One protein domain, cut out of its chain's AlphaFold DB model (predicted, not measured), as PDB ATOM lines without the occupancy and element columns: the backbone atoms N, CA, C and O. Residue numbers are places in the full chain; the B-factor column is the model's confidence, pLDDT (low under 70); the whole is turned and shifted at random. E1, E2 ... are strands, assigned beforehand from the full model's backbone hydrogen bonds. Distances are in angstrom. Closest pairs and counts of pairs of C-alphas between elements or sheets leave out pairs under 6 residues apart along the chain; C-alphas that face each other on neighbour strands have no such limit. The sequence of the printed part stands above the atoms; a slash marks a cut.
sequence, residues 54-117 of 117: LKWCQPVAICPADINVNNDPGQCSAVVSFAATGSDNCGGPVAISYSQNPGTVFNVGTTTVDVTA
ATOM      1  N   LEU A  54     -30.041   8.336  31.691       55.66
ATOM      2  CA  LEU A  54     -29.124   8.283  30.557       55.66
ATOM      3  C   LEU A  54     -28.710   9.724  30.270       55.66
ATOM      4  O   LEU A  54     -29.428  10.489  29.636       55.66
ATOM      5  N   LYS A  55     -27.592  10.136  30.849       55.09
ATOM      6  CA  LYS A  55     -26.957  11.398  30.548       55.09
ATOM      7  C   LYS A  55     -26.183  11.131  29.271       55.09
ATOM      8  O   LYS A  55     -25.308  10.267  29.266       55.09
ATOM      9  N   TRP A  56     -26.547  11.817  28.189       58.19
ATOM     10  CA  TRP A  56     -25.786  11.785  26.942       58.19
ATOM     11  C   TRP A  56     -24.455  12.482  27.189       58.19
ATOM     12  O   TRP A  56     -24.337  13.697  27.059       58.19
ATOM     13  N   CYS A  57     -23.502  11.669  27.613       64.75
ATOM     14  CA  CYS A  57     -22.138  12.014  27.956       64.75
ATOM     15  C   CYS A  57     -21.264  11.991  26.703       64.75
ATOM     16  O   CYS A  57     -20.350  11.179  26.585       64.75
ATOM     17  N   GLN A  58     -21.673  12.740  25.678       69.31
ATOM     18  CA  GLN A  58     -20.924  12.762  24.431       69.31
ATOM     19  C   GLN A  58     -19.837  13.826  24.543       69.31
ATOM     20  O   GLN A  58     -20.177  14.994  24.760       69.31
ATOM     21  N   PRO A  59     -18.560  13.444  24.397       73.62
ATOM     22  CA  PRO A  59     -17.494  14.417  24.314       73.62
ATOM     23  C   PRO A  59     -17.677  15.238  23.036       73.62
ATOM     24  O   PRO A  59     -17.975  14.710  21.962       73.62
ATOM     25  N   VAL A  60     -17.551  16.553  23.166       79.44
ATOM     26  CA  VAL A  60     -17.599  17.490  22.047       79.44
ATOM     27  C   VAL A  60     -16.207  18.077  21.871       79.44
ATOM     28  O   VAL A  60     -15.690  18.722  22.784       79.44
ATOM     29  N   ALA A  61     -15.619  17.864  20.692       82.81
ATOM     30  CA  ALA A  61     -14.429  18.580  20.250       82.81
ATOM     31  C   ALA A  61     -14.833  19.987  19.793       82.81
ATOM     32  O   ALA A  61     -15.711  20.146  18.945       82.81
ATOM     33  N   ILE A  62     -14.183  21.007  20.336       84.25
ATOM     34  CA  ILE A  62     -14.298  22.400  19.912       84.25
ATOM     35  C   ILE A  62     -12.989  22.753  19.212       84.25
ATOM     36  O   ILE A  62     -11.950  22.925  19.858       84.25
ATOM     37  N   CYS A  63     -13.044  22.836  17.885       84.38
ATOM     38  CA  CYS A  63     -11.913  23.246  17.062       84.38
ATOM     39  C   CYS A  63     -11.741  24.775  17.092       84.38
ATOM     40  O   CYS A  63     -12.739  25.500  17.176       84.38
ATOM     41  N   PRO A  64     -10.500  25.286  17.006       83.25
ATOM     42  CA  PRO A  64     -10.266  26.704  16.759       83.25
ATOM     43  C   PRO A  64     -10.779  27.109  15.367       83.25
ATOM     44  O   PRO A  64     -10.998  26.258  14.505       83.25
ATOM     45  N   ALA A  65     -10.976  28.413  15.156       84.50
ATOM     46  CA  ALA A  65     -11.298  28.957  13.837       84.50
ATOM     47  C   ALA A  65     -10.163  28.695  12.832       84.50
ATOM     48  O   ALA A  65      -9.032  28.422  13.236       84.50
ATOM     49  N   ASP A  66     -10.463  28.829  11.539       83.06
ATOM     50  CA  ASP A  66      -9.477  28.660  10.472       83.06
ATOM     51  C   ASP A  66      -8.251  29.551  10.711       83.06
ATOM     52  O   ASP A  66      -8.358  30.765  10.913       83.06
ATOM     53  N   ILE A  67      -7.068  28.935  10.697       84.00
ATOM     54  CA  ILE A  67      -5.802  29.618  10.952       84.00
ATOM     55  C   ILE A  67      -5.109  29.855   9.618       84.00
ATOM     56  O   ILE A  67      -4.734  28.911   8.926       84.00
ATOM     57  N   ASN A  68      -4.895  31.125   9.285       86.25
ATOM     58  CA  ASN A  68      -4.185  31.520   8.079       86.25
ATOM     59  C   ASN A  68      -2.794  32.051   8.455       86.25
ATOM     60  O   ASN A  68      -2.673  33.158   8.978       86.25
ATOM     61  N   VAL A  69      -1.751  31.252   8.212       84.62
ATOM     62  CA  VAL A  69      -0.348  31.619   8.467       84.62
ATOM     63  C   VAL A  69       0.383  31.760   7.138       84.62
ATOM     64  O   VAL A  69       0.235  30.918   6.252       84.62
ATOM     65  N   ASN A  70       1.171  32.825   6.995       85.75
ATOM     66  CA  ASN A  70       2.032  33.004   5.828       85.75
ATOM     67  C   ASN A  70       3.243  32.067   5.908       85.75
ATOM     68  O   ASN A  70       3.695  31.716   6.995       85.75
ATOM     69  N   ASN A  71       3.786  31.687   4.755       86.25
ATOM     70  CA  ASN A  71       5.011  30.901   4.693       86.25
ATOM     71  C   ASN A  71       6.226  31.674   5.218       86.25
ATOM     72  O   ASN A  71       6.296  32.901   5.101       86.25
ATOM     73  N   ASP A  72       7.208  30.939   5.737       85.25
ATOM     74  CA  ASP A  72       8.481  31.534   6.133       85.25
ATOM     75  C   ASP A  72       9.252  32.040   4.894       85.25
ATOM     76  O   ASP A  72       9.221  31.397   3.836       85.25
ATOM     77  N   PRO A  73       9.968  33.183   4.979       81.12
ATOM     78  CA  PRO A  73      10.702  33.741   3.846       81.12
ATOM     79  C   PRO A  73      11.680  32.733   3.232       81.12
ATOM     80  O   PRO A  73      12.594  32.244   3.891       81.12
ATOM     81  N   GLY A  74      11.493  32.433   1.945       84.81
ATOM     82  CA  GLY A  74      12.328  31.470   1.220       84.81
ATOM     83  C   GLY A  74      11.981  29.996   1.460       84.81
ATOM     84  O   GLY A  74      12.667  29.136   0.914       84.81
ATOM     85  N   GLN A  75      10.921  29.688   2.216       85.94
ATOM     86  CA  GLN A  75      10.403  28.330   2.392       85.94
ATOM     87  C   GLN A  75       8.974  28.196   1.857       85.94
ATOM     88  O   GLN A  75       8.184  29.137   1.886       85.94
ATOM     89  N   CYS A  76       8.612  26.998   1.396       85.75
ATOM     90  CA  CYS A  76       7.236  26.650   1.024       85.75
ATOM     91  C   CYS A  76       6.483  26.015   2.200       85.75
ATOM     92  O   CYS A  76       5.646  25.135   1.995       85.75
ATOM     93  N   SER A  77       6.787  26.444   3.425       87.38
ATOM     94  CA  SER A  77       6.222  25.891   4.649       87.38
ATOM     95  C   SER A  77       6.126  26.928   5.769       87.38
ATOM     96  O   SER A  77       6.834  27.932   5.748       87.38
ATOM     97  N   ALA A  78       5.244  26.670   6.732       87.94
ATOM     98  CA  ALA A  78       5.097  27.431   7.968       87.94
ATOM     99  C   ALA A  78       4.829  26.483   9.143       87.94
ATOM    100  O   ALA A  78       4.191  25.440   8.982       87.94
ATOM    101  N   VAL A  79       5.280  26.854  10.340       86.75
ATOM    102  CA  VAL A  79       4.899  26.157  11.574       86.75
ATOM    103  C   VAL A  79       3.580  26.731  12.077       86.75
ATOM    104  O   VAL A  79       3.489  27.922  12.371       86.75
ATOM    105  N   VAL A  80       2.558  25.884  12.201       86.31
ATOM    106  CA  VAL A  80       1.225  26.306  12.656       86.31
ATOM    107  C   VAL A  80       0.913  25.651  13.991       86.31
ATOM    108  O   VAL A  80       0.966  24.430  14.134       86.31
ATOM    109  N   SER A  81       0.577  26.474  14.985       87.06
ATOM    110  CA  SER A  81       0.117  26.014  16.295       87.06
ATOM    111  C   SER A  81      -1.391  26.219  16.423       87.06
ATOM    112  O   SER A  81      -1.919  27.266  16.060       87.06
ATOM    113  N   PHE A  82      -2.084  25.200  16.925       86.19
ATOM    114  CA  PHE A  82      -3.518  25.219  17.195       86.19
ATOM    115  C   PHE A  82      -3.811  24.486  18.499       86.19
ATOM    116  O   PHE A  82      -3.069  23.600  18.916       86.19
ATOM    117  N   ALA A  83      -4.908  24.855  19.146       86.00
ATOM    118  CA  ALA A  83      -5.376  24.194  20.350       86.00
ATOM    119  C   ALA A  83      -6.884  23.992  20.234       86.00
ATOM    120  O   ALA A  83      -7.640  24.960  20.173       86.00
ATOM    121  N   ALA A  84      -7.310  22.734  20.182       85.88
ATOM    122  CA  ALA A  84      -8.705  22.365  20.333       85.88
ATOM    123  C   ALA A  84      -9.010  22.072  21.804       85.88
ATOM    124  O   ALA A  84      -8.142  21.651  22.574       85.88
ATOM    125  N   THR A  85     -10.258  22.301  22.192       81.81
ATOM    126  CA  THR A  85     -10.735  22.035  23.552       81.81
ATOM    127  C   THR A  85     -11.825  20.980  23.522       81.81
ATOM    128  O   THR A  85     -12.580  20.881  22.562       81.81
ATOM    129  N   GLY A  86     -11.881  20.156  24.561       81.81
ATOM    130  CA  GLY A  86     -12.906  19.137  24.717       81.81
ATOM    131  C   GLY A  86     -13.858  19.508  25.834       81.81
ATOM    132  O   GLY A  86     -13.412  19.854  26.926       81.81
ATOM    133  N   SER A  87     -15.159  19.421  25.575       76.12
ATOM    134  CA  SER A  87     -16.178  19.598  26.603       76.12
ATOM    135  C   SER A  87     -17.078  18.378  26.659       76.12
ATOM    136  O   SER A  87     -17.667  17.976  25.660       76.12
ATOM    137  N   ASP A  88     -17.218  17.817  27.852       75.00
ATOM    138  CA  ASP A  88     -18.202  16.791  28.159       75.00
ATOM    139  C   ASP A  88     -19.133  17.339  29.238       75.00
ATOM    140  O   ASP A  88     -18.710  17.830  30.289       75.00
ATOM    141  N   ASN A  89     -20.435  17.261  28.979       70.38
ATOM    142  CA  ASN A  89     -21.434  17.735  29.921       70.38
ATOM    143  C   ASN A  89     -21.440  16.909  31.221       70.38
ATOM    144  O   ASN A  89     -22.074  17.337  32.186       70.38
ATOM    145  N   CYS A  90     -20.763  15.752  31.290       75.69
ATOM    146  CA  CYS A  90     -20.592  14.955  32.507       75.69
ATOM    147  C   CYS A  90     -19.437  15.345  33.407       75.69
ATOM    148  O   CYS A  90     -19.353  14.777  34.497       75.69
ATOM    149  N   GLY A  91     -18.607  16.306  33.007       67.44
ATOM    150  CA  GLY A  91     -17.435  16.690  33.786       67.44
ATOM    151  C   GLY A  91     -16.331  15.630  33.774       67.44
ATOM    152  O   GLY A  91     -15.466  15.658  34.646       67.44
ATOM    153  N   GLY A  92     -16.367  14.691  32.820       71.75
ATOM    154  CA  GLY A  92     -15.249  13.799  32.550       71.75
ATOM    155  C   GLY A  92     -14.135  14.524  31.785       71.75
ATOM    156  O   GLY A  92     -14.411  15.485  31.060       71.75
ATOM    157  N   PRO A  93     -12.871  14.093  31.930       71.19
ATOM    158  CA  PRO A  93     -11.806  14.564  31.058       71.19
ATOM    159  C   PRO A  93     -12.096  14.120  29.619       71.19
ATOM    160  O   PRO A  93     -12.355  12.943  29.370       71.19
ATOM    161  N   VAL A  94     -12.038  15.061  28.678       81.00
ATOM    162  CA  VAL A  94     -12.186  14.785  27.246       81.00
ATOM    163  C   VAL A  94     -10.806  14.599  26.635       81.00
ATOM    164  O   VAL A  94      -9.945  15.474  26.754       81.00
ATOM    165  N   ALA A  95     -10.586  13.453  25.996       82.12
ATOM    166  CA  ALA A  95      -9.326  13.149  25.342       82.12
ATOM    167  C   ALA A  95      -9.347  13.706  23.919       82.12
ATOM    168  O   ALA A  95     -10.011  13.162  23.047       82.12
ATOM    169  N   ILE A  96      -8.598  14.780  23.679       86.12
ATOM    170  CA  ILE A  96      -8.471  15.352  22.340       86.12
ATOM    171  C   ILE A  96      -7.328  14.676  21.586       86.12
ATOM    172  O   ILE A  96      -6.198  14.630  22.073       86.12
ATOM    173  N   SER A  97      -7.619  14.185  20.385       85.50
ATOM    174  CA  SER A  97      -6.634  13.664  19.437       85.50
ATOM    175  C   SER A  97      -6.653  14.478  18.149       85.50
ATOM    176  O   SER A  97      -7.706  14.941  17.712       85.50
ATOM    177  N   TYR A  98      -5.481  14.640  17.538       89.69
ATOM    178  CA  TYR A  98      -5.299  15.389  16.297       89.69
ATOM    179  C   TYR A  98      -4.737  14.471  15.213       89.69
ATOM    180  O   TYR A  98      -3.866  13.651  15.506       89.69
ATOM    181  N   SER A  99      -5.177  14.635  13.962       88.94
ATOM    182  CA  SER A  99      -4.555  13.942  12.823       88.94
ATOM    183  C   SER A  99      -3.120  14.414  12.564       88.94
ATOM    184  O   SER A  99      -2.286  13.634  12.106       88.94
ATOM    185  N   GLN A 100      -2.823  15.673  12.891       87.44
ATOM    186  CA  GLN A 100      -1.501  16.295  12.837       87.44
ATOM    187  C   GLN A 100      -1.264  17.073  14.127       87.44
ATOM    188  O   GLN A 100      -2.146  17.787  14.600       87.44
ATOM    189  N   ASN A 101      -0.085  16.919  14.727       85.62
ATOM    190  CA  ASN A 101       0.213  17.584  15.988       85.62
ATOM    191  C   ASN A 101       0.300  19.109  15.803       85.62
ATOM    192  O   ASN A 101       0.859  19.584  14.817       85.62
ATOM    193  N   PRO A 102      -0.194  19.901  16.763       87.69
ATOM    194  CA  PRO A 102       0.032  21.337  16.738       87.69
ATOM    195  C   PRO A 102       1.525  21.653  16.857       87.69
ATOM    196  O   PRO A 102       2.252  21.005  17.609       87.69
ATOM    197  N   GLY A 103       1.980  22.664  16.119       84.62
ATOM    198  CA  GLY A 103       3.394  23.032  16.048       84.62
ATOM    199  C   GLY A 103       4.203  22.206  15.046       84.62
ATOM    200  O   GLY A 103       5.429  22.289  15.051       84.62
ATOM    201  N   THR A 104       3.557  21.421  14.179       87.62
ATOM    202  CA  THR A 104       4.234  20.799  13.035       87.62
ATOM    203  C   THR A 104       4.381  21.767  11.866       87.62
ATOM    204  O   THR A 104       3.748  22.822  11.804       87.62
ATOM    205  N   VAL A 105       5.235  21.381  10.921       87.50
ATOM    206  CA  VAL A 105       5.445  22.099   9.665       87.50
ATOM    207  C   VAL A 105       4.320  21.750   8.694       87.50
ATOM    208  O   VAL A 105       4.091  20.578   8.399       87.50
ATOM    209  N   PHE A 106       3.646  22.773   8.180       87.81
ATOM    210  CA  PHE A 106       2.640  22.669   7.132       87.81
ATOM    211  C   PHE A 106       3.199  23.270   5.848       87.81
ATOM    212  O   PHE A 106       3.753  24.370   5.863       87.81
ATOM    213  N   ASN A 107       3.070  22.553   4.734       87.50
ATOM    214  CA  ASN A 107       3.437  23.089   3.425       87.50
ATOM    215  C   ASN A 107       2.405  24.124   2.964       87.50
ATOM    216  O   ASN A 107       1.249  24.089   3.386       87.50
ATOM    217  N   VAL A 108       2.809  25.019   2.063       83.44
ATOM    218  CA  VAL A 108       1.899  25.991   1.446       83.44
ATOM    219  C   VAL A 108       0.745  25.256   0.765       83.44
ATOM    220  O   VAL A 108       0.950  24.430  -0.123       83.44
ATOM    221  N   GLY A 109      -0.472  25.571   1.196       83.31
ATOM    222  CA  GLY A 109      -1.704  24.943   0.739       83.31
ATOM    223  C   GLY A 109      -2.746  24.909   1.851       83.31
ATOM    224  O   GLY A 109      -2.504  25.352   2.972       83.31
ATOM    225  N   THR A 110      -3.921  24.373   1.546       83.25
ATOM    226  CA  THR A 110      -4.958  24.124   2.550       83.25
ATOM    227  C   THR A 110      -4.752  22.740   3.147       83.25
ATOM    228  O   THR A 110      -4.886  21.742   2.438       83.25
ATOM    229  N   THR A 111      -4.436  22.674   4.440       85.06
ATOM    230  CA  THR A 111      -4.349  21.409   5.179       85.06
ATOM    231  C   THR A 111      -5.498  21.321   6.170       85.06
ATOM    232  O   THR A 111      -5.675  22.215   6.995       85.06
ATOM    233  N   THR A 112      -6.269  20.241   6.091       86.44
ATOM    234  CA  THR A 112      -7.355  19.961   7.032       86.44
ATOM    235  C   THR A 112      -6.818  19.105   8.172       86.44
ATOM    236  O   THR A 112      -6.307  18.010   7.931       86.44
ATOM    237  N   VAL A 113      -6.933  19.600   9.404       86.38
ATOM    238  CA  VAL A 113      -6.600  18.842  10.615       86.38
ATOM    239  C   VAL A 113      -7.891  18.323  11.232       86.38
ATOM    240  O   VAL A 113      -8.762  19.106  11.608       86.38
ATOM    241  N   ASP A 114      -7.998  17.004  11.357       85.44
ATOM    242  CA  ASP A 114      -9.126  16.360  12.019       85.44
ATOM    243  C   ASP A 114      -8.870  16.306  13.524       85.44
ATOM    244  O   ASP A 114      -7.792  15.905  13.976       85.44
ATOM    245  N   VAL A 115      -9.882  16.697  14.296       85.88
ATOM    246  CA  VAL A 115      -9.861  16.671  15.759       85.88
ATOM    247  C   VAL A 115     -10.953  15.732  16.251       85.88
ATOM    248  O   VAL A 115     -12.119  15.881  15.886       85.88
ATOM    249  N   THR A 116     -10.586  14.777  17.099       80.12
ATOM    250  CA  THR A 116     -11.515  13.836  17.738       80.12
ATOM    251  C   THR A 116     -11.475  13.984  19.257       80.12
ATOM    252  O   THR A 116     -10.431  14.310  19.822       80.12
ATOM    253  N   ALA A 117     -12.631  13.792  19.900       76.62
ATOM    254  CA  ALA A 117     -12.870  13.940  21.337       76.62
ATOM    255  C   ALA A 117     -13.497  12.677  21.936       76.62
ATOM    256  O   ALA A 117     -14.188  11.959  21.173       76.62
TER     257      ALA A 117
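Overview. This is residues 54 to 117 of the 117 residues of the protein "HYR domain-containing protein" of Okeania hirsuta (UniProt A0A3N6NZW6). What shape is this? With little regular structure, it is a rod of mostly unnamed chain running to and fro along its length, with antiparallel strand pair E1 - E3 toward one end and E2 - E4 toward the other. What builds it? The printed part has 64 residues, 14 in strands E1, E2, E3, E4 in that order, class all strand. It is loose, radius of gyration of the C-alphas 15.0 A, spanning 55 by 15 by 13 A.

Along the chain. Where do strands begin? E1, residues 60 to 62, starts at C-alpha 60 (-17.599, 17.490, 22.047); E2 is residues 77 to 80, 9.4 A long. Where do they end? E3 is residues 85 to 87; E4, residues 104 to 107, 9.9 A long, ends at C-alpha 107 (3.437, 23.089, 3.425).

Arrangement. How do E1 and E3 pair? They are antiparallel at 150 degrees, N 62 and O 85 within hydrogen-bond range at 2.7 A. And E2 and E4? They are antiparallel at 141 degrees, N 106 and O 78 within range at 2.8 A.

Size, cuts and confidence. Which links are long? E1 to E2 and E3 to E4; the printed part has no cut. Where is pLDDT under 70? At residues 54 to 58 and 91.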